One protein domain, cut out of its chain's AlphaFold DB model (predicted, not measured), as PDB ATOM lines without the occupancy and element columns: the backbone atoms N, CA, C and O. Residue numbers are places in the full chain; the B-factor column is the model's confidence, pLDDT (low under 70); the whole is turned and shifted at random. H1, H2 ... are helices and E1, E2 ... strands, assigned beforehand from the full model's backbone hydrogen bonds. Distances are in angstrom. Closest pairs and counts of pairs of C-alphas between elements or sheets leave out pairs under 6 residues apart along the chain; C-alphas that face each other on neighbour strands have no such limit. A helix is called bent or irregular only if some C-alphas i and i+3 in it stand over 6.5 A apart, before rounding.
ATOM      1  N   LYS A  14      21.900  33.514  22.463       96.25
ATOM      2  CA  LYS A  14      20.576  32.905  22.579       96.25
ATOM      3  C   LYS A  14      19.665  33.810  23.409       96.25
ATOM      4  O   LYS A  14      20.106  34.385  24.400       96.25
ATOM      5  N   VAL A  15      18.408  33.920  23.003       96.06
ATOM      6  CA  VAL A  15      17.341  34.551  23.777       96.06
ATOM      7  C   VAL A  15      16.616  33.453  24.553       96.06
ATOM      8  O   VAL A  15      16.142  32.483  23.964       96.06
ATOM      9  N   GLU A  16      16.520  33.595  25.874       91.31
ATOM     10  CA  GLU A  16      15.921  32.584  26.756       91.31
ATOM     11  C   GLU A  16      14.382  32.579  26.664       91.31
ATOM     12  O   GLU A  16      13.674  33.146  27.503       91.31
ATOM     13  N   LEU A  17      13.844  31.953  25.616       91.31
ATOM     14  CA  LEU A  17      12.412  31.732  25.383       91.31
ATOM     15  C   LEU A  17      12.061  30.244  25.543       91.31
ATOM     16  O   LEU A  17      12.893  29.370  25.310       91.31
ATOM     17  N   SER A  18      10.834  29.954  25.978       85.06
ATOM     18  CA  SER A  18      10.456  28.615  26.448       85.06
ATOM     19  C   SER A  18      10.281  27.605  25.315       85.06
ATOM     20  O   SER A  18      10.616  26.433  25.493       85.06
ATOM     21  N   HIS A  19       9.750  28.024  24.161       85.56
ATOM     22  CA  HIS A  19       9.466  27.119  23.035       85.56
ATOM     23  C   HIS A  19      10.071  27.574  21.702       85.56
ATOM     24  O   HIS A  19       9.774  26.991  20.653       85.56
ATOM     25  N   LEU A  20      10.974  28.554  21.749       92.69
ATOM     26  CA  LEU A  20      11.630  29.120  20.582       92.69
ATOM     27  C   LEU A  20      13.147  29.160  20.783       92.69
ATOM     28  O   LEU A  20      13.651  29.906  21.621       92.69
ATOM     29  N   ASP A  21      13.886  28.397  19.972       93.62
ATOM     30  CA  ASP A  21      15.339  28.570  19.848       93.62
ATOM     31  C   ASP A  21      15.624  29.822  19.012       93.62
ATOM     32  O   ASP A  21      15.745  29.754  17.790       93.62
ATOM     33  N   LEU A  22      15.652  30.978  19.673       96.94
ATOM     34  CA  LEU A  22      15.951  32.261  19.053       96.94
ATOM     35  C   LEU A  22      17.392  32.659  19.358       96.94
ATOM     36  O   LEU A  22      17.781  32.795  20.517       96.94
ATOM     37  N   ARG A  23      18.174  32.902  18.311       97.19
ATOM     38  CA  ARG A  23      19.525  33.457  18.393       97.19
ATOM     39  C   ARG A  23      19.584  34.789  17.667       97.19
ATOM     40  O   ARG A  23      19.028  34.935  16.581       97.19
ATOM     41  N   ILE A  24      20.288  35.749  18.250       97.94
ATOM     42  CA  ILE A  24      20.483  37.080  17.674       97.94
ATOM     43  C   ILE A  24      21.970  37.425  17.749       97.94
ATOM     44  O   ILE A  24      22.626  37.204  18.767       97.94
ATOM     45  N   CYS A  25      22.524  37.959  16.666       97.75
ATOM     46  CA  CYS A  25      23.867  38.521  16.668       97.75
ATOM     47  C   CYS A  25      23.842  39.944  17.253       97.75
ATOM     48  O   CYS A  25      23.238  40.821  16.635       97.75
ATOM     49  N   PRO A  26      24.539  40.234  18.367       97.12
ATOM     50  CA  PRO A  26      24.574  41.586  18.933       97.12
ATOM     51  C   PRO A  26      25.254  42.615  18.024       97.12
ATOM     52  O   PRO A  26      25.012  43.815  18.151       97.12
ATOM     53  N   HIS A  27      26.118  42.161  17.109       97.12
ATOM     54  CA  HIS A  27      26.899  43.037  16.244       97.12
ATOM     55  C   HIS A  27      26.094  43.524  15.037       97.12
ATOM     56  O   HIS A  27      25.912  44.726  14.900       97.12
ATOM     57  N   CYS A  28      25.582  42.617  14.197       97.56
ATOM     58  CA  CYS A  28      24.845  42.984  12.979       97.56
ATOM     59  C   CYS A  28      23.323  42.820  13.075       97.56
ATOM     60  O   CYS A  28      22.632  43.042  12.085       97.56
ATOM     61  N   LEU A  29      22.799  42.387  14.229       98.12
ATOM     62  CA  LEU A  29      21.374  42.125  14.475       98.12
ATOM     63  C   LEU A  29      20.753  41.021  13.596       98.12
ATOM     64  O   LEU A  29      19.531  40.883  13.517       98.12
ATOM     65  N   GLY A  30      21.591  40.184  12.975       97.56
ATOM     66  CA  GLY A  30      21.151  38.964  12.302       97.56
ATOM     67  C   GLY A  30      20.416  38.028  13.265       97.56
ATOM     68  O   GLY A  30      20.835  37.864  14.411       97.56
ATOM     69  N   THR A  31      19.323  37.430  12.803       97.75
ATOM     70  CA  THR A  31      18.375  36.671  13.627       97.75
ATOM     71  C   THR A  31      18.194  35.259  13.083       97.75
ATOM     72  O   THR A  31      18.011  35.068  11.879       97.75
ATOM     73  N   PHE A  32      18.216  34.266  13.970       96.88
ATOM     74  CA  PHE A  32      18.196  32.849  13.617       96.88
ATOM     75  C   PHE A  32      17.189  32.101  14.488       96.88
ATOM     76  O   PHE A  32      17.257  32.194  15.712       96.88
ATOM     77  N   PHE A  33      16.252  31.383  13.870       96.12
ATOM     78  CA  PHE A  33      15.296  30.521  14.573       96.12
ATOM     79  C   PHE A  33      14.664  29.482  13.627       96.12
ATOM     80  O   PHE A  33      14.642  29.703  12.411       96.12
ATOM     81  N   PRO A  34      14.146  28.350  14.139       95.00
ATOM     82  CA  PRO A  34      13.575  27.305  13.295       95.00
ATOM     83  C   PRO A  34      12.390  27.795  12.448       95.00
ATOM     84  O   PRO A  34      11.475  28.458  12.945       95.00
ATOM     85  N   SER A  35      12.381  27.450  11.160       93.31
ATOM     86  CA  SER A  35      11.378  27.907  10.193       93.31
ATOM     87  C   SER A  35       9.988  27.322  10.438       93.31
ATOM     88  O   SER A  35       9.001  27.924  10.038       93.31
ATOM     89  N   ASP A  36       9.882  26.177  11.114       92.50
ATOM     90  CA  ASP A  36       8.615  25.569  11.548       92.50
ATOM     91  C   ASP A  36       8.044  26.214  12.830       92.50
ATOM     92  O   ASP A  36       6.951  25.867  13.281       92.50
ATOM     93  N   LYS A  37       8.768  27.170  13.433       92.62
ATOM     94  CA  LYS A  37       8.383  27.876  14.668       92.62
ATOM     95  C   LYS A  37       7.931  29.315  14.430       92.62
ATOM     96  O   LYS A  37       7.892  30.107  15.368       92.62
ATOM     97  N   THR A  38       7.504  29.659  13.216       89.62
ATOM     98  CA  THR A  38       6.965  30.989  12.866       89.62
ATOM     99  C   THR A  38       5.812  31.424  13.774       89.62
ATOM    100  O   THR A  38       5.772  32.566  14.230       89.62
ATOM    101  N   MET A  39       4.899  30.510  14.108       87.12
ATOM    102  CA  MET A  39       3.790  30.792  15.026       87.12
ATOM    103  C   MET A  39       4.226  30.911  16.489       87.12
ATOM    104  O   MET A  39       3.615  31.677  17.229       87.12
ATOM    105  N   ALA A  40       5.265  30.184  16.910       88.12
ATOM    106  CA  ALA A  40       5.830  30.329  18.251       88.12
ATOM    107  C   ALA A  40       6.531  31.687  18.382       88.12
ATOM    108  O   ALA A  40       6.248  32.432  19.315       88.12
ATOM    109  N   PHE A  41       7.314  32.075  17.368       91.38
ATOM    110  CA  PHE A  41       7.913  33.403  17.249       91.38
ATOM    111  C   PHE A  41       6.872  34.521  17.431       91.38
ATOM    112  O   PHE A  41       7.061  35.426  18.241       91.38
ATOM    113  N   ARG A  42       5.727  34.421  16.744       87.81
ATOM    114  CA  ARG A  42       4.629  35.401  16.844       87.81
ATOM    115  C   ARG A  42       3.862  35.385  18.169       87.81
ATOM    116  O   ARG A  42       3.058  36.278  18.384       87.81
ATOM    117  N   ARG A  43       4.004  34.364  19.013       86.94
ATOM    118  CA  ARG A  43       3.239  34.240  20.269       86.94
ATOM    119  C   ARG A  43       4.091  34.480  21.504       86.94
ATOM    120  O   ARG A  43       3.585  34.998  22.489       86.94
ATOM    121  N   GLU A  44       5.359  34.085  21.464       91.06
ATOM    122  CA  GLU A  44       6.256  34.180  22.617       91.06
ATOM    123  C   GLU A  44       6.894  35.553  22.775       91.06
ATOM    124  O   GLU A  44       7.283  35.903  23.884       91.06
ATOM    125  N   ILE A  45       7.010  36.328  21.698       92.69
ATOM    126  CA  ILE A  45       7.598  37.667  21.744       92.69
ATOM    127  C   ILE A  45       6.466  38.675  21.870       92.69
ATOM    128  O   ILE A  45       5.645  38.769  20.960       92.69
ATOM    129  N   PHE A  46       6.409  39.421  22.966       91.31
ATOM    130  CA  PHE A  46       5.330  40.369  23.242       91.31
ATOM    131  C   PHE A  46       5.356  41.579  22.314       91.31
ATOM    132  O   PHE A  46       6.404  41.932  21.761       91.31
ATOM    133  N   ASP A  47       4.202  42.220  22.143       90.00
ATOM    134  CA  ASP A  47       4.031  43.300  21.173       90.00
ATOM    135  C   ASP A  47       4.952  44.487  21.510       90.00
ATOM    136  O   ASP A  47       5.686  44.948  20.626       90.00
ATOM    137  N   LYS A  48       5.063  44.891  22.788       90.19
ATOM    138  CA  LYS A  48       6.053  45.904  23.210       90.19
ATOM    139  C   LYS A  48       7.495  45.502  22.891       90.19
ATOM    140  O   LYS A  48       8.270  46.334  22.422       90.19
ATOM    141  N   THR A  49       7.860  44.232  23.084       94.44
ATOM    142  CA  THR A  49       9.210  43.736  22.762       94.44
ATOM    143  C   THR A  49       9.486  43.827  21.260       94.44
ATOM    144  O   THR A  49      10.579  44.232  20.869       94.44
ATOM    145  N   ARG A  50       8.503  43.530  20.399       95.19
ATOM    146  CA  ARG A  50       8.641  43.690  18.938       95.19
ATOM    147  C   ARG A  50       8.794  45.149  18.528       95.19
ATOM    148  O   ARG A  50       9.592  45.429  17.639       95.19
ATOM    149  N   ILE A  51       8.052  46.057  19.165       94.56
ATOM    150  CA  ILE A  51       8.165  47.503  18.923       94.56
ATOM    151  C   ILE A  51       9.574  47.984  19.272       94.56
ATOM    152  O   ILE A  51      10.228  48.599  18.432       94.56
ATOM    153  N   LEU A  52      10.057  47.670  20.475       95.94
ATOM    154  CA  LEU A  52      11.386  48.087  20.925       95.94
ATOM    155  C   LEU A  52      12.484  47.466  20.056       95.94
ATOM    156  O   LEU A  52      13.387  48.167  19.611       95.94
ATOM    157  N   TRP A  53      12.365  46.182  19.713       97.25
ATOM    158  CA  TRP A  53      13.307  45.530  18.806       97.25
ATOM    159  C   TRP A  53      13.322  46.187  17.417       97.25
ATOM    160  O   TRP A  53      14.399  46.449  16.875       97.25
ATOM    161  N   LEU A  54      12.158  46.512  16.849       97.12
ATOM    162  CA  LEU A  54      12.076  47.235  15.580       97.12
ATOM    163  C   LEU A  54      12.778  48.599  15.664       97.12
ATOM    164  O   LEU A  54      13.578  48.922  14.789       97.12
ATOM    165  N   GLN A  55      12.551  49.358  16.737       96.81
ATOM    166  CA  GLN A  55      13.227  50.640  16.962       96.81
ATOM    167  C   GLN A  55      14.751  50.474  17.047       96.81
ATOM    168  O   GLN A  55      15.492  51.245  16.435       96.81
ATOM    169  N   THR A  56      15.241  49.444  17.746       97.12
ATOM    170  CA  THR A  56      16.680  49.163  17.829       97.12
ATOM    171  C   THR A  56      17.271  48.782  16.472       97.12
ATOM    172  O   THR A  56      18.355  49.256  16.127       97.12
ATOM    173  N   LEU A  57      16.569  47.963  15.679       96.69
ATOM    174  CA  LEU A  57      16.980  47.622  14.313       96.69
ATOM    175  C   LEU A  57      17.125  48.884  13.461       96.69
ATOM    176  O   LEU A  57      18.161  49.071  12.821       96.69
ATOM    177  N   GLU A  58      16.124  49.762  13.489       96.12
ATOM    178  CA  GLU A  58      16.120  51.016  12.735       96.12
ATOM    179  C   GLU A  58      17.237  51.969  13.155       96.12
ATOM    180  O   GLU A  58      17.907  52.546  12.294       96.12
ATOM    181  N   ALA A  59      17.465  52.112  14.462       97.19
ATOM    182  CA  ALA A  59      18.521  52.959  15.009       97.19
ATOM    183  C   ALA A  59      19.923  52.451  14.640       97.19
ATOM    184  O   ALA A  59      20.857  53.238  14.488       97.19
ATOM    185  N   ARG A  60      20.075  51.135  14.459       96.56
ATOM    186  CA  ARG A  60      21.351  50.466  14.173       96.56
ATOM    187  C   ARG A  60      21.501  50.034  12.711       96.56
ATOM    188  O   ARG A  60      22.273  49.124  12.419       96.56
ATOM    189  N   LYS A  61      20.825  50.705  11.772       96.56
ATOM    190  CA  LYS A  61      20.905  50.412  10.324       96.56
ATOM    191  C   LYS A  61      22.325  50.364   9.757       96.56
ATOM    192  O   LYS A  61      22.586  49.579   8.854       96.56
ATOM    193  N   ALA A  62      23.242  51.170  10.288       96.00
ATOM    194  CA  ALA A  62      24.642  51.177   9.858       96.00
ATOM    195  C   ALA A  62      25.402  49.879  10.201       96.00
ATOM    196  O   ALA A  62      26.435  49.610   9.596       96.00
ATOM    197  N   ASP A  63      24.902  49.075  11.146       96.69
ATOM    198  CA  ASP A  63      25.518  47.807  11.548       96.69
ATOM    199  C   ASP A  63      25.039  46.611  10.702       96.69
ATOM    200  O   ASP A  63      25.524  45.489  10.880       96.69
ATOM    201  N   TRP A  64      24.039  46.805   9.840       97.44
ATOM    202  CA  TRP A  64      23.408  45.712   9.109       97.44
ATOM    203  C   TRP A  64      24.376  45.102   8.094       97.44
ATOM    204  O   TRP A  64      25.061  45.807   7.355       97.44
ATOM    205  N   VAL A  65      24.402  43.770   8.046       97.38
ATOM    206  CA  VAL A  65      25.212  43.007   7.091       97.38
ATOM    207  C   VAL A  65      24.290  42.098   6.295       97.38
ATOM    208  O   VAL A  65      23.600  41.254   6.870       97.38
ATOM    209  N   GLU A  66      24.291  42.288   4.979       95.12
ATOM    210  CA  GLU A  66      23.545  41.458   4.040       95.12
ATOM    211  C   GLU A  66      24.325  40.189   3.684       95.12
ATOM    212  O   GLU A  66      25.559  40.206   3.657       95.12
ATOM    213  N   PRO A  67      23.628  39.077   3.410       93.81
ATOM    214  CA  PRO A  67      24.275  37.849   2.999       93.81
ATOM    215  C   PRO A  67      24.793  37.948   1.556       93.81
ATOM    216  O   PRO A  67      24.128  38.485   0.670       93.81
ATOM    217  N   ASP A  68      25.959  37.360   1.320       92.44
ATOM    218  CA  ASP A  68      26.626  37.229   0.019       92.44
ATOM    219  C   ASP A  68      26.529  35.786  -0.535       92.44
ATOM    220  O   ASP A  68      25.874  34.913   0.047       92.44
ATOM    221  N   GLU A  69      27.182  35.494  -1.667       90.88
ATOM    222  CA  GLU A  69      27.232  34.139  -2.246       90.88
ATOM    223  C   GLU A  69      28.030  33.103  -1.428       90.88
ATOM    224  O   GLU A  69      27.997  31.902  -1.727       90.88
ATOM    225  N   ASN A  70      28.764  33.548  -0.408       91.44
ATOM    226  CA  ASN A  70      29.578  32.701   0.465       91.44
ATOM    227  C   ASN A  70      28.960  32.537   1.853       91.44
ATOM    228  O   ASN A  70      29.542  31.889   2.725       91.44
ATOM    229  N   THR A  71      27.774  33.100   2.065       95.06
ATOM    230  CA  THR A  71      27.057  32.975   3.319       95.06
ATOM    231  C   THR A  71      26.584  31.538   3.491       95.06
ATOM    232  O   THR A  71      26.001  30.929   2.591       95.06
ATOM    233  N   CYS A  72      26.845  30.998   4.676       95.56
ATOM    234  CA  CYS A  72      26.592  29.608   5.017       95.56
ATOM    235  C   CYS A  72      25.595  29.479   6.163       95.56
ATOM    236  O   CYS A  72      25.351  30.419   6.916       95.56
ATOM    237  N   CYS A  73      25.063  28.273   6.318       95.62
ATOM    238  CA  CYS A  73      24.220  27.888   7.421       95.62
ATOM    239  C   CYS A  73      24.962  28.002   8.747       95.62
ATOM    240  O   CYS A  73      26.034  27.418   8.905       95.62
ATOM    241  N   ILE A  74      24.352  28.701   9.705       95.31
ATOM    242  CA  ILE A  74      24.886  28.853  11.057       95.31
ATOM    243  C   ILE A  74      25.185  27.501  11.716       95.31
ATOM    244  O   ILE A  74      26.234  27.349  12.322       95.31
ATOM    245  N   ASP A  75      24.326  26.491  11.561       94.19
ATOM    246  CA  ASP A  75      24.492  25.226  12.288       94.19
ATOM    247  C   ASP A  75      25.327  24.175  11.547       94.19
ATOM    248  O   ASP A  75      26.027  23.401  12.202       94.19
ATOM    249  N   HIS A  76      25.293  24.164  10.210       94.81
ATOM    250  CA  HIS A  76      25.888  23.094   9.393       94.81
ATOM    251  C   HIS A  76      26.982  23.561   8.424       94.81
ATOM    252  O   HIS A  76      27.690  22.731   7.863       94.81
ATOM    253  N   GLY A  77      27.138  24.869   8.196       93.06
ATOM    254  CA  GLY A  77      28.165  25.413   7.301       93.06
ATOM    255  C   GLY A  77      27.893  25.251   5.799       93.06
ATOM    256  O   GLY A  77      28.696  25.710   4.991       93.06
ATOM    257  N   GLU A  78      26.766  24.659   5.396       95.06
ATOM    258  CA  GLU A  78      26.379  24.577   3.980       95.06
ATOM    259  C   GLU A  78      25.989  25.942   3.412       95.06
ATOM    260  O   GLU A  78      25.379  26.752   4.108       95.06
ATOM    261  N   LYS A  79      26.291  26.196   2.135       95.44
ATOM    262  CA  LYS A  79      25.940  27.462   1.478       95.44
ATOM    263  C   LYS A  79      24.433  27.708   1.486       95.44
ATOM    264  O   LYS A  79      23.643  26.793   1.260       95.44
ATOM    265  N   LEU A  80      24.046  28.960   1.702       95.19
ATOM    266  CA  LEU A  80      22.658  29.374   1.530       95.19
ATOM    267  C   LEU A  80      22.344  29.578   0.052       95.19
ATOM    268  O   LEU A  80      23.188  30.030  -0.723       95.19
ATOM    269  N   VAL A  81      21.103  29.289  -0.324       94.50
ATOM    270  CA  VAL A  81      20.607  29.458  -1.693       94.50
ATOM    271  C   VAL A  81      19.552  30.552  -1.747       94.50
ATOM    272  O   VAL A  81      18.875  30.821  -0.755       94.50
ATOM    273  N   ASP A  82      19.405  31.193  -2.901       94.06
ATOM    274  CA  ASP A  82      18.318  32.145  -3.118       94.06
ATOM    275  C   ASP A  82      16.970  31.423  -3.141       94.06
ATOM    276  O   ASP A  82      16.791  30.402  -3.807       94.06
ATOM    277  N   GLY A  83      16.002  31.963  -2.410       91.00
ATOM    278  CA  GLY A  83      14.669  31.394  -2.308       91.00
ATOM    279  C   GLY A  83      13.670  32.373  -1.711       91.00
ATOM    280  O   GLY A  83      13.913  33.576  -1.620       91.00
ATOM    281  N   LYS A  84      12.516  31.847  -1.303       90.44
ATOM    282  CA  LYS A  84      11.524  32.591  -0.524       90.44
ATOM    283  C   LYS A  84      11.494  32.042   0.889       90.44
ATOM    284  O   LYS A  84      11.486  30.827   1.057       90.44
ATOM    285  N   LEU A  85      11.424  32.922   1.880       87.88
ATOM    286  CA  LEU A  85      11.234  32.530   3.270       87.88
ATOM    287  C   LEU A  85       9.887  31.809   3.432       87.88
ATOM    288  O   LEU A  85       8.854  32.409   3.102       87.88
ATOM    289  N   PRO A  86       9.876  30.568   3.954       80.06
ATOM    290  CA  PRO A  86       8.662  29.909   4.424       80.06
ATOM    291  C   PRO A  86       7.741  30.843   5.226       80.06
ATOM    292  O   PRO A  86       8.213  31.714   5.954       80.06
ATOM    293  N   ASP A  87       6.426  30.691   5.051       78.69
ATOM    294  CA  ASP A  87       5.330  31.464   5.675       78.69
ATOM    295  C   ASP A  87       5.276  32.979   5.404       78.69
ATOM    296  O   ASP A  87       4.213  33.591   5.525       78.69
ATOM    297  N   TYR A  88       6.385  33.606   5.013       80.00
ATOM    298  CA  TYR A  88       6.469  35.049   4.771       80.00
ATOM    299  C   TYR A  88       6.518  35.414   3.288       80.00
ATOM    300  O   TYR A  88       6.211  36.553   2.934       80.00
ATOM    301  N   GLY A  89       6.931  34.477   2.428       83.81
ATOM    302  CA  GLY A  89       6.989  34.641   0.972       83.81
ATOM    303  C   GLY A  89       8.026  35.653   0.468       83.81
ATOM    304  O   GLY A  89       8.118  35.871  -0.740       83.81
ATOM    305  N   ASN A  90       8.804  36.261   1.368       86.06
ATOM    306  CA  ASN A  90       9.816  37.263   1.041       86.06
ATOM    307  C   ASN A  90      11.040  36.601   0.395       86.06
ATOM    308  O   ASN A  90      11.469  35.561   0.898       86.06
ATOM    309  N   PRO A  91      11.626  37.185  -0.665       88.69
ATOM    310  CA  PRO A  91      12.923  36.751  -1.174       88.69
ATOM    311  C   PRO A  91      13.995  36.801  -0.080       88.69
ATOM    312  O   PRO A  91      13.998  37.720   0.738       88.69
ATOM    313  N   GLY A  92      14.898  35.829  -0.073       87.75
ATOM    314  CA  GLY A  92      16.012  35.784   0.867       87.75
ATOM    315  C   GLY A  92      16.909  34.570   0.654       87.75
ATOM    316  O   GLY A  92      16.685  33.761  -0.247       87.75
ATOM    317  N   LYS A  93      17.921  34.440   1.512       91.19
ATOM    318  CA  LYS A  93      18.830  33.292   1.538       91.19
ATOM    319  C   LYS A  93      18.284  32.211   2.472       91.19
ATOM    320  O   LYS A  93      18.005  32.482   3.639       91.19
ATOM    321  N   VAL A  94      18.125  30.991   1.967       93.12
ATOM    322  CA  VAL A  94      17.550  29.852   2.701       93.12
ATOM    323  C   VAL A  94      18.556  28.709   2.823       93.12
ATOM    324  O   VAL A  94      19.376  28.489   1.933       93.12
ATOM    325  N   ALA A  95      18.505  27.983   3.941       93.31
ATOM    326  CA  ALA A  95      19.302  26.775   4.130       93.31
ATOM    327  C   ALA A  95      18.639  25.568   3.463       93.31
ATOM    328  O   ALA A  95      17.427  25.388   3.562       93.31
ATOM    329  N   THR A  96      19.449  24.713   2.841       92.81
ATOM    330  CA  THR A  96      19.014  23.425   2.274       92.81
ATOM    331  C   THR A  96      19.255  22.245   3.214       92.81
ATOM    332  O   THR A  96      18.546  21.249   3.122       92.81
ATOM    333  N   CYS A  97      20.207  22.358   4.147       94.19
ATOM    334  CA  CYS A  97      20.495  21.333   5.161       94.19
ATOM    335  C   CYS A  97      19.447  21.226   6.262       94.19
ATOM    336  O   CYS A  97      19.326  20.182   6.898       94.19
ATOM    337  N   CYS A  98      18.765  22.324   6.589       93.50
ATOM    338  CA  CYS A  98      17.914  22.383   7.769       93.50
ATOM    339  C   CYS A  98      16.837  23.460   7.662       93.50
ATOM    340  O   CYS A  98      17.002  24.456   6.961       93.50
ATOM    341  N   GLY A  99      15.774  23.308   8.453       91.75
ATOM    342  CA  GLY A  99      14.711  24.303   8.603       91.75
ATOM    343  C   GLY A  99      15.094  25.435   9.553       91.75
ATOM    344  O   GLY A  99      14.402  25.655  10.538       91.75
ATOM    345  N   MET A 100      16.214  26.117   9.308       93.75
ATOM    346  CA  MET A 100      16.661  27.254  10.115       93.75
ATOM    347  C   MET A 100      16.538  28.539   9.303       93.75
ATOM    348  O   MET A 100      17.169  28.669   8.250       93.75
ATOM    349  N   PHE A 101      15.765  29.503   9.797       95.38
ATOM    350  CA  PHE A 101      15.817  30.850   9.252       95.38
ATOM    351  C   PHE A 101      17.116  31.534   9.631       95.38
ATOM    352  O   PHE A 101      17.605  31.408  10.749       95.38
ATOM    353  N   GLN A 102      17.659  32.276   8.673       94.94
ATOM    354  CA  GLN A 102      18.894  33.030   8.823       94.94
ATOM    355  C   GLN A 102      18.650  34.398   8.223       94.94
ATOM    356  O   GLN A 102      18.869  34.639   7.039       94.94
ATOM    357  N   LEU A 103      18.073  35.260   9.047       96.31
ATOM    358  CA  LEU A 103      17.532  36.532   8.616       96.31
ATOM    359  C   LEU A 103      18.587  37.612   8.858       96.31
ATOM    360  O   LEU A 103      18.945  37.837  10.020       96.31
ATOM    361  N   PRO A 104      19.086  38.307   7.820       96.88
ATOM    362  CA  PRO A 104      19.798  39.555   8.049       96.88
ATOM    363  C   PRO A 104      18.850  40.575   8.696       96.88
ATOM    364  O   PRO A 104      17.621  40.455   8.618       96.88
ATOM    365  N   ALA A 105      19.420  41.593   9.338       97.56
ATOM    366  CA  ALA A 105      18.657  42.602  10.070       97.56
ATOM    367  C   ALA A 105      17.605  43.315   9.203       97.56
ATOM    368  O   ALA A 105      16.497  43.558   9.672       97.56
ATOM    369  N   SER A 106      17.899  43.551   7.922       96.31
ATOM    370  CA  SER A 106      16.957  44.123   6.951       96.31
ATOM    371  C   SER A 106      15.701  43.276   6.757       96.31
ATOM    372  O   SER A 106      14.579  43.778   6.739       96.31
ATOM    373  N   THR A 107      15.874  41.962   6.650       95.88
ATOM    374  CA  THR A 107      14.769  41.020   6.507       95.88
ATOM    375  C   THR A 107      13.960  40.966   7.794       95.88
ATOM    376  O   THR A 107      12.730  40.968   7.751       95.88
ATOM    377  N   MET A 108      14.640  40.964   8.942       96.81
ATOM    378  CA  MET A 108      13.983  40.968  10.242       96.81
ATOM    379  C   MET A 108      13.177  42.252  10.484       96.81
ATOM    380  O   MET A 108      12.048  42.175  10.965       96.81
ATOM    381  N   ASP A 109      13.698  43.411  10.075       96.62
ATOM    382  CA  ASP A 109      12.991  44.698  10.084       96.62
ATOM    383  C   ASP A 109      11.688  44.622   9.271       96.62
ATOM    384  O   ASP A 109      10.621  44.954   9.787       96.62
ATOM    385  N   VAL A 110      11.729  44.073   8.051       93.69
ATOM    386  CA  VAL A 110      10.522  43.865   7.228       93.69
ATOM    387  C   VAL A 110       9.500  42.975   7.939       93.69
ATOM    388  O   VAL A 110       8.301  43.268   7.908       93.69
ATOM    389  N   LEU A 111       9.943  41.887   8.577       92.75
ATOM    390  CA  LEU A 111       9.043  40.997   9.311       92.75
ATOM    391  C   LEU A 111       8.425  41.702  10.520       92.75
ATOM    392  O   LEU A 111       7.204  41.659  10.688       92.75
ATOM    393  N   LEU A 112       9.238  42.366  11.341       93.62
ATOM    394  CA  LEU A 112       8.770  43.066  12.535       93.62
ATOM    395  C   LEU A 112       7.822  44.207  12.189       93.62
ATOM    396  O   LEU A 112       6.786  44.309  12.832       93.62
ATOM    397  N   ARG A 113       8.080  44.991  11.136       92.62
ATOM    398  CA  ARG A 113       7.130  46.014  10.660       92.62
ATOM    399  C   ARG A 113       5.761  45.430  10.355       92.62
ATOM    400  O   ARG A 113       4.750  46.008  10.745       92.62
ATOM    401  N   ARG A 114       5.717  44.278   9.675       88.38
ATOM    402  CA  ARG A 114       4.447  43.592   9.394       88.38
ATOM    403  C   ARG A 114       3.761  43.158  10.686       88.38
ATOM    404  O   ARG A 114       2.564  43.381  10.821       88.38
ATOM    405  N   MET A 115       4.501  42.578  11.630       87.50
ATOM    406  CA  MET A 115       3.947  42.106  12.906       87.50
ATOM    407  C   MET A 115       3.487  43.247  13.821       87.50
ATOM    408  O   MET A 115       2.444  43.129  14.446       87.50
ATOM    409  N   VAL A 116       4.215  44.362  13.869       88.31
ATOM    410  CA  VAL A 116       3.830  45.563  14.625       88.31
ATOM    411  C   VAL A 116       2.622  46.249  13.979       88.31
ATOM    412  O   VAL A 116       1.735  46.717  14.682       88.31
ATOM    413  N   GLY A 117       2.538  46.266  12.643       81.88
ATOM    414  CA  GLY A 117       1.375  46.793  11.922       81.88
ATOM    415  C   GLY A 117       0.137  45.886  11.953       81.88
ATOM    416  O   GLY A 117      -0.957  46.342  11.635       81.88
ATOM    417  N   THR A 118       0.294  44.611  12.325       75.69
ATOM    418  CA  THR A 118      -0.795  43.633  12.487       75.69
ATOM    419  C   THR A 118      -0.648  42.907  13.830       75.69
ATOM    420  O   THR A 118      -0.268  41.733  13.856       75.69
ATOM    421  N   PRO A 119      -0.894  43.607  14.956       63.94
ATOM    422  CA  PRO A 119      -0.666  43.057  16.285       63.94
ATOM    423  C   PRO A 119      -1.461  41.768  16.504       63.94
ATOM    424  O   PRO A 119      -2.574  41.585  15.996       63.94
ATOM    425  N   SER A 120      -0.854  40.863  17.268       58.00
ATOM    426  CA  SER A 120      -1.314  39.488  17.521       58.00
ATOM    427  C   SER A 120      -2.751  39.432  18.047       58.00
ATOM    428  O   SER A 120      -3.499  38.492  17.764       58.00
ATOM    429  N   ASP A 121      -3.137  40.477  18.774       50.72
ATOM    430  CA  ASP A 121      -4.411  40.599  19.472       50.72
ATOM    431  C   ASP A 121      -5.598  40.888  18.544       50.72
ATOM    432  O   ASP A 121      -6.753  40.664  18.918       50.72
ATOM    433  N   GLY A 122      -5.341  41.265  17.286       43.50
ATOM    434  CA  GLY A 122      -6.378  41.441  16.266       43.50
ATOM    435  C   GLY A 122      -7.064  40.139  15.827       43.50
ATOM    436  O   GLY A 122      -8.133  40.191  15.222       43.50
ATOM    437  N   MET A 123      -6.494  38.967  16.138       39.81
ATOM    438  CA  MET A 123      -7.107  37.661  15.839       39.81
ATOM    439  C   MET A 123      -7.737  36.960  17.055       39.81
ATOM    440  O   MET A 123      -8.337  35.899  16.880       39.81
ATOM    441  N   LEU A 124      -7.647  37.518  18.273       37.97
ATOM    442  CA  LEU A 124      -8.124  36.845  19.497       37.97
ATOM    443  C   LEU A 124      -8.841  37.727  20.533       37.97
ATOM    444  O   LEU A 124      -9.224  37.213  21.584       37.97
ATOM    445  N   LEU A 125      -9.138  38.997  20.253       38.44
ATOM    446  CA  LEU A 125     -10.057  39.774  21.092       38.44
ATOM    447  C   LEU A 125     -11.510  39.581  20.644       38.44
ATOM    448  O   LEU A 125     -12.194  40.497  20.191       38.44
ATOM    449  N   SER A 126     -12.022  38.366  20.870       32.25
ATOM    450  CA  SER A 126     -13.423  38.261  21.266       32.25
ATOM    451  C   SER A 126     -13.583  39.109  22.525       32.25
ATOM    452  O   SER A 126     -12.877  38.896  23.513       32.25
ATOM    453  N   THR A 127     -14.499  40.061  22.479       36.38
ATOM    454  CA  THR A 127     -15.018  40.865  23.583       36.38
ATOM    455  C   THR A 127     -15.525  39.991  24.735       36.38
ATOM    456  O   THR A 127     -16.722  39.816  24.939       36.38
ATOM    457  N   LYS A 128     -14.614  39.433  25.532       31.53
ATOM    458  CA  LYS A 128     -14.910  38.871  26.849       31.53
ATOM    459  C   LYS A 128     -13.789  39.240  27.805       31.53
ATOM    460  O   LYS A 128     -12.722  38.634  27.780       31.53
ATOM    461  N   LYS A 129     -14.089  40.221  28.667       36.84
ATOM    462  CA  LYS A 129     -13.463  40.409  29.981       36.84
ATOM    463  C   LYS A 129     -13.147  39.032  30.571       36.84
ATOM    464  O   LYS A 129     -14.073  38.300  30.919       36.84
ATOM    465  N   LYS A 130     -11.869  38.665  30.642       36.75
ATOM    466  CA  LYS A 130     -11.425  37.533  31.455       36.75
ATOM    467  C   LYS A 130     -11.100  38.077  32.835       36.75
ATOM    468  O   LYS A 130     -10.352  39.036  32.973       36.75
ATOM    469  N   GLU A 131     -11.756  37.496  33.826       39.69
ATOM    470  CA  GLU A 131     -11.637  37.839  35.235       39.69
ATOM    471  C   GLU A 131     -10.177  37.719  35.690       39.69
ATOM    472  O   GLU A 131      -9.504  36.720  35.432       39.69
ATOM    473  N   HIS A 132      -9.675  38.772  36.334       43.53
ATOM    474  CA  HIS A 132      -8.299  38.855  36.804       43.53
ATOM    475  C   HIS A 132      -8.084  37.877  37.968       43.53
ATOM    476  O   HIS A 132      -8.726  37.980  39.013       43.53
ATOM    477  N   PHE A 133      -7.151  36.935  37.800       42.62
ATOM    478  CA  PHE A 133      -6.694  36.048  38.867       42.62
ATOM    479  C   PHE A 133      -6.064  36.880  39.996       42.62
ATOM    480  O   PHE A 133      -5.096  37.609  39.781       42.62
ATOM    481  N   GLY A 134      -6.600  36.746  41.215       42.44
ATOM    482  CA  GLY A 134      -6.290  37.568  42.397       42.44
ATOM    483  C   GLY A 134      -4.829  37.609  42.874       42.44
ATOM    484  O   GLY A 134      -4.531  38.333  43.819       42.44
ATOM    485  N   PHE A 135      -3.903  36.902  42.222       48.38
ATOM    486  CA  PHE A 135      -2.466  37.004  42.494       48.38
ATOM    487  C   PHE A 135      -1.821  38.236  41.823       48.38
ATOM    488  O   PHE A 135      -0.897  38.829  42.376       48.38
ATOM    489  N   ILE A 136      -2.358  38.692  40.682       49.09
ATOM    490  CA  ILE A 136      -1.847  39.865  39.940       49.09
ATOM    491  C   ILE A 136      -2.076  41.168  40.726       49.09
ATOM    492  O   ILE A 136      -1.241  42.069  40.706       49.09
ATOM    493  N   VAL A 137      -3.141  41.231  41.532       49.41
ATOM    494  CA  VAL A 137      -3.429  42.386  42.403       49.41
ATOM    495  C   VAL A 137      -2.391  42.536  43.527       49.41
ATOM    496  O   VAL A 137      -2.189  43.639  44.033       49.41
ATOM    497  N   PHE A 138      -1.711  41.455  43.929       44.38
ATOM    498  CA  PHE A 138      -0.721  41.519  45.008       44.38
ATOM    499  C   PHE A 138       0.650  42.008  44.519       44.38
ATOM    500  O   PHE A 138       1.306  42.773  45.224       44.38
ATOM    501  N   LEU A 139       1.052  41.639  43.296       52.03
ATOM    502  CA  LEU A 139       2.280  42.150  42.677       52.03
ATOM    503  C   LEU A 139       2.134  43.610  42.230       52.03
ATOM    504  O   LEU A 139       3.034  44.402  42.504       52.03
ATOM    505  N   GLY A 140       0.985  43.995  41.659       44.31
ATOM    506  CA  GLY A 140       0.712  45.394  41.295       44.31
ATOM    507  C   GLY A 140       0.849  46.348  42.487       44.31
ATOM    508  O   GLY A 140       1.553  47.348  42.416       44.31
ATOM    509  N   LYS A 141       0.330  45.957  43.660       49.44
ATOM    510  CA  LYS A 141       0.440  46.758  44.894       49.44
ATOM    511  C   LYS A 141       1.860  46.894  45.460       49.44
ATOM    512  O   LYS A 141       2.089  47.809  46.252       49.44
ATOM    513  N   MET A 142       2.801  46.010  45.114       49.88
ATOM    514  CA  MET A 142       4.208  46.183  45.511       49.88
ATOM    515  C   MET A 142       4.961  47.122  44.566       49.88
ATOM    516  O   MET A 142       5.836  47.851  45.030       49.88
ATOM    517  N   VAL A 143       4.606  47.144  43.280       52.06
ATOM    518  CA  VAL A 143       5.255  47.997  42.271       52.06
ATOM    519  C   VAL A 143       4.754  49.443  42.370       52.06
ATOM    520  O   VAL A 143       5.576  50.360  42.428       52.06
ATOM    521  N   ASP A 144       3.447  49.646  42.566       47.19
ATOM    522  CA  ASP A 144       2.827  50.974  42.745       47.19
ATOM    523  C   ASP A 144       3.347  51.734  43.976       47.19
ATOM    524  O   ASP A 144       3.237  52.957  44.071       47.19
ATOM    525  N   LYS A 145       3.921  51.021  44.951       50.75
ATOM    526  CA  LYS A 145       4.471  51.621  46.172       50.75
ATOM    527  C   LYS A 145       5.937  52.050  46.029       50.75
ATOM    528  O   LYS A 145       6.422  52.789  46.884       50.75
ATOM    529  N   ILE A 146       6.642  51.597  44.988       54.38
ATOM    530  CA  ILE A 146       8.066  51.904  44.753       54.38
ATOM    531  C   ILE A 146       8.238  52.983  43.676       54.38
ATOM    532  O   ILE A 146       9.164  53.787  43.769       54.38
ATOM    533  N   LEU A 147       7.348  53.049  42.686       51.72
ATOM    534  CA  LEU A 147       7.447  53.990  41.571       51.72
ATOM    535  C   LEU A 147       6.149  54.789  41.478       51.72
ATOM    536  O   LEU A 147       5.138  54.314  40.976       51.72
ATOM    537  N   GLY A 148       6.179  55.993  42.048       39.12
ATOM    538  CA  GLY A 148       5.030  56.885  42.097       39.12
ATOM    539  C   GLY A 148       4.442  57.177  40.715       39.12
ATOM    540  O   GLY A 148       5.173  57.485  39.780       39.12
ATOM    541  N   SER A 149       3.110  57.092  40.655       53.91
ATOM    542  CA  SER A 149       2.179  57.730  39.713       53.91
ATOM    543  C   SER A 149       2.745  58.138  38.344       53.91
ATOM    544  O   SER A 149       3.316  59.223  38.212       53.91
ATOM    545  N   GLY A 150       2.471  57.342  37.308       37.56
ATOM    546  CA  GLY A 150       2.720  57.733  35.921       37.56
ATOM    547  C   GLY A 150       1.878  56.934  34.929       37.56
ATOM    548  O   GLY A 150       2.209  55.785  34.679       37.56
ATOM    549  N   ASP A 151       0.842  57.597  34.395       39.19
ATOM    550  CA  ASP A 151       0.055  57.320  33.173       39.19
ATOM    551  C   ASP A 151      -0.537  55.905  32.945       39.19
ATOM    552  O   ASP A 151      -0.205  54.963  33.660       39.19
ATOM    553  N   PRO A 152      -1.522  55.737  32.029       46.31
ATOM    554  CA  PRO A 152      -2.273  54.493  31.899       46.31
ATOM    555  C   PRO A 152      -1.344  53.343  31.502       46.31
ATOM    556  O   PRO A 152      -0.862  53.303  30.374       46.31
ATOM    557  N   GLU A 153      -1.116  52.464  32.481       50.91
ATOM    558  CA  GLU A 153      -0.490  51.139  32.449       50.91
ATOM    559  C   GLU A 153       0.157  50.772  31.102       50.91
ATOM    560  O   GLU A 153      -0.419  50.056  30.281       50.91
ATOM    561  N   GLU A 154       1.408  51.207  30.891       53.22
ATOM    562  CA  GLU A 154       2.321  50.371  30.110       53.22
ATOM    563  C   GLU A 154       2.310  48.993  30.778       53.22
ATOM    564  O   GLU A 154       2.565  48.905  31.982       53.22
ATOM    565  N   ASP A 155       1.983  47.928  30.039       64.25
ATOM    566  CA  ASP A 155       2.010  46.579  30.602       64.25
ATOM    567  C   ASP A 155       3.449  46.273  31.044       64.25
ATOM    568  O   ASP A 155       4.335  45.941  30.247       64.25
ATOM    569  N   ALA A 156       3.694  46.445  32.345       72.62
ATOM    570  CA  ALA A 156       4.998  46.293  32.967       72.62
ATOM    571  C   ALA A 156       5.574  44.896  32.703       72.62
ATOM    572  O   ALA A 156       6.795  44.725  32.658       72.62
ATOM    573  N   PHE A 157       4.707  43.903  32.479       74.38
ATOM    574  CA  PHE A 157       5.100  42.549  32.130       74.38
ATOM    575  C   PHE A 157       5.617  42.448  30.690       74.38
ATOM    576  O   PHE A 157       6.615  41.763  30.440       74.38
ATOM    577  N   GLU A 158       5.013  43.171  29.744       73.81
ATOM    578  CA  GLU A 158       5.508  43.203  28.368       73.81
ATOM    579  C   GLU A 158       6.879  43.870  28.257       73.81
ATOM    580  O   GLU A 158       7.766  43.381  27.545       73.81
ATOM    581  N   LEU A 159       7.082  44.959  29.003       86.38
ATOM    582  CA  LEU A 159       8.367  45.652  29.072       86.38
ATOM    583  C   LEU A 159       9.438  44.807  29.786       86.38
ATOM    584  O   LEU A 159      10.613  44.824  29.405       86.38
ATOM    585  N   MET A 160       9.040  44.023  30.791       90.06
ATOM    586  CA  MET A 160       9.933  43.120  31.520       90.06
ATOM    587  C   MET A 160      10.570  42.076  30.596       90.06
ATOM    588  O   MET A 160      11.758  41.787  30.751       90.06
ATOM    589  N   GLN A 161       9.839  41.544  29.608       93.25
ATOM    590  CA  GLN A 161      10.416  40.600  28.643       93.25
ATOM    591  C   GLN A 161      11.585  41.224  27.873       93.25
ATOM    592  O   GLN A 161      12.650  40.606  27.783       93.25
ATOM    593  N   TYR A 162      11.404  42.436  27.344       94.31
ATOM    594  CA  TYR A 162      12.459  43.136  26.617       94.31
ATOM    595  C   TYR A 162      13.680  43.354  27.512       94.31
ATOM    596  O   TYR A 162      14.787  42.932  27.170       94.31
ATOM    597  N   ASN A 163      13.462  43.943  28.690       94.19
ATOM    598  CA  ASN A 163      14.532  44.290  29.620       94.19
ATOM    599  C   ASN A 163      15.343  43.073  30.074       94.19
ATOM    600  O   ASN A 163      16.562  43.165  30.161       94.19
ATOM    601  N   LEU A 164      14.689  41.940  30.348       93.56
ATOM    602  CA  LEU A 164      15.365  40.754  30.879       93.56
ATOM    603  C   LEU A 164      15.981  39.853  29.809       93.56
ATOM    604  O   LEU A 164      16.925  39.129  30.114       93.56
ATOM    605  N   LYS A 165      15.420  39.823  28.594       95.31
ATOM    606  CA  LYS A 165      15.790  38.810  27.589       95.31
ATOM    607  C   LYS A 165      16.415  39.380  26.325       95.31
ATOM    608  O   LYS A 165      17.158  38.665  25.662       95.31
ATOM    609  N   PHE A 166      16.108  40.625  25.968       96.75
ATOM    610  CA  PHE A 166      16.490  41.201  24.677       96.75
ATOM    611  C   PHE A 166      17.470  42.364  24.802       96.75
ATOM    612  O   PHE A 166      18.373  42.471  23.976       96.75
ATOM    613  N   LYS A 167      17.323  43.212  25.823       95.81
ATOM    614  CA  LYS A 167      18.055  44.477  25.944       95.81
ATOM    615  C   LYS A 167      19.573  44.315  25.807       95.81
ATOM    616  O   LYS A 167      20.163  44.899  24.908       95.81
ATOM    617  N   ASP A 168      20.182  43.424  26.590       94.88
ATOM    618  CA  ASP A 168      21.639  43.172  26.581       94.88
ATOM    619  C   ASP A 168      22.169  42.461  25.320       94.88
ATOM    620  O   ASP A 168      23.377  42.231  25.157       94.88
ATOM    621  N   ILE A 169      21.262  42.038  24.443       96.38
ATOM    622  CA  ILE A 169      21.577  41.434  23.150       96.38
ATOM    623  C   ILE A 169      21.441  42.480  22.041       96.38
ATOM    624  O   ILE A 169      22.260  42.504  21.124       96.38
ATOM    625  N   LEU A 170      20.411  43.324  22.111       96.19
ATOM    626  CA  LEU A 170      20.044  44.267  21.057       96.19
ATOM    627  C   LEU A 170      20.720  45.634  21.194       96.19
ATOM    628  O   LEU A 170      21.030  46.259  20.178       96.19
ATOM    629  N   GLU A 171      20.957  46.112  22.410       93.00
ATOM    630  CA  GLU A 171      21.548  47.427  22.661       93.00
ATOM    631  C   GLU A 171      23.075  47.322  22.791       93.00
ATOM    632  O   GLU A 171      23.606  46.359  23.347       93.00
TER     633      GLU A 171
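This is residues 14 to 171 of the 173 residues of the protein "TFIIB-like protein" of Hallerella succinigenes (UniProt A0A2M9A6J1). A small twisted sheet of four short strands, E1, E2, E3 and E6, has helix H1 across one face, and next to it stand three helices side by side, H3, H2 and H6, with H2 in the middle. The hairpin of E4 and E5 lies beyond the edge strand E6, and at the far end of the model a loose arm with H5 sticks out, residues 122 to 139 and 144 to 153 standing free. The printed part has 158 residues with six named strands and six named helices, in the order E1 E2 E3 H1 H2 E4 E5 E6 H3 H4 H5 H6; the sheet order is E1 - E2 - E3 - E6, antiparallel, and the class is mixed. It is only just compact, close to loose, with a radius of gyration of the C-alphas of 18.1 A, and elongated, spanning 56 by 33 by 25 A.

Start with E1, residues 14 to 16, E2, 21 to 24, and E3, 31 to 34, a meander, each strand the antiparallel neighbour of the one before. Look for N 15 and O 22 at 2.8 A, and N 23 and O 32 at 2.8 A. H1, residues 35 to 44, is on the sheet at a height of 8.4 A and runs across the strands, at 80 degrees to E2 on the local plane. H2, residues 47 to 59, touches H3, residues 105 to 117, at Leu 54 and Asp 109, their closest C-alphas, 6.1 A apart; the tilt is steep, 40 degrees, opposite ways. H2 also touches H6, residues 156 to 170, where the closest C-alphas, of Thr 49 and Tyr 162, are 5.1 A apart; the tilt of 32 degrees is only just shallow, the same way. With the sheet, H1 and H6 form two layers, helices on one face of a sheet, and H3 only grazes the sheet with its residues 105 to 111. The hairpin of E4, residues 81 to 84, and E5, 91 to 94, has N 83 and O 92 at 2.9 A. E6, residues 100 to 103, pairs with E3 through N 31 and O 103, 2.8 A, and its closest C-alpha pair with E5 is Phe 101 and Val 94, 6.8 A. H4, residues 120 to 123, is close to H1 but not clearly touching, at 7.2 A between the C-alphas of Arg 42 and Ser 120; H5, residues 136 to 143, touches no helix. Every O i to N i+4 pair is within hydrogen-bond range in H2 and H3, against 4 of 6 in H1, 3 of 4 in H5 and 7 of 11 in H6; H4 is too short for such a pair.

Find C-alpha 14 at (20.576, 32.905, 22.579), where E1 begins. H2 runs 18.5 A from C-alpha 47 at (4.031, 43.300, 21.173), H3 17.9 A, and H6 19.3 A to C-alpha 170 at (20.044, 44.267, 21.057). H1, 14.8 A, and H6 are irregular: C-alphas 36 and 39 are 7.9 A apart, and C-alphas 165 and 168 7.4 A.

The C-alphas farthest apart, of Glu 69 and Lys 145, are 56.3 A apart. The printed part has no cut; the links H2 to E4, H4 to H5 and H5 to H6 are long. Look to residues 119 to 155 for pLDDT under 70; the mean of the printed part is 81.7.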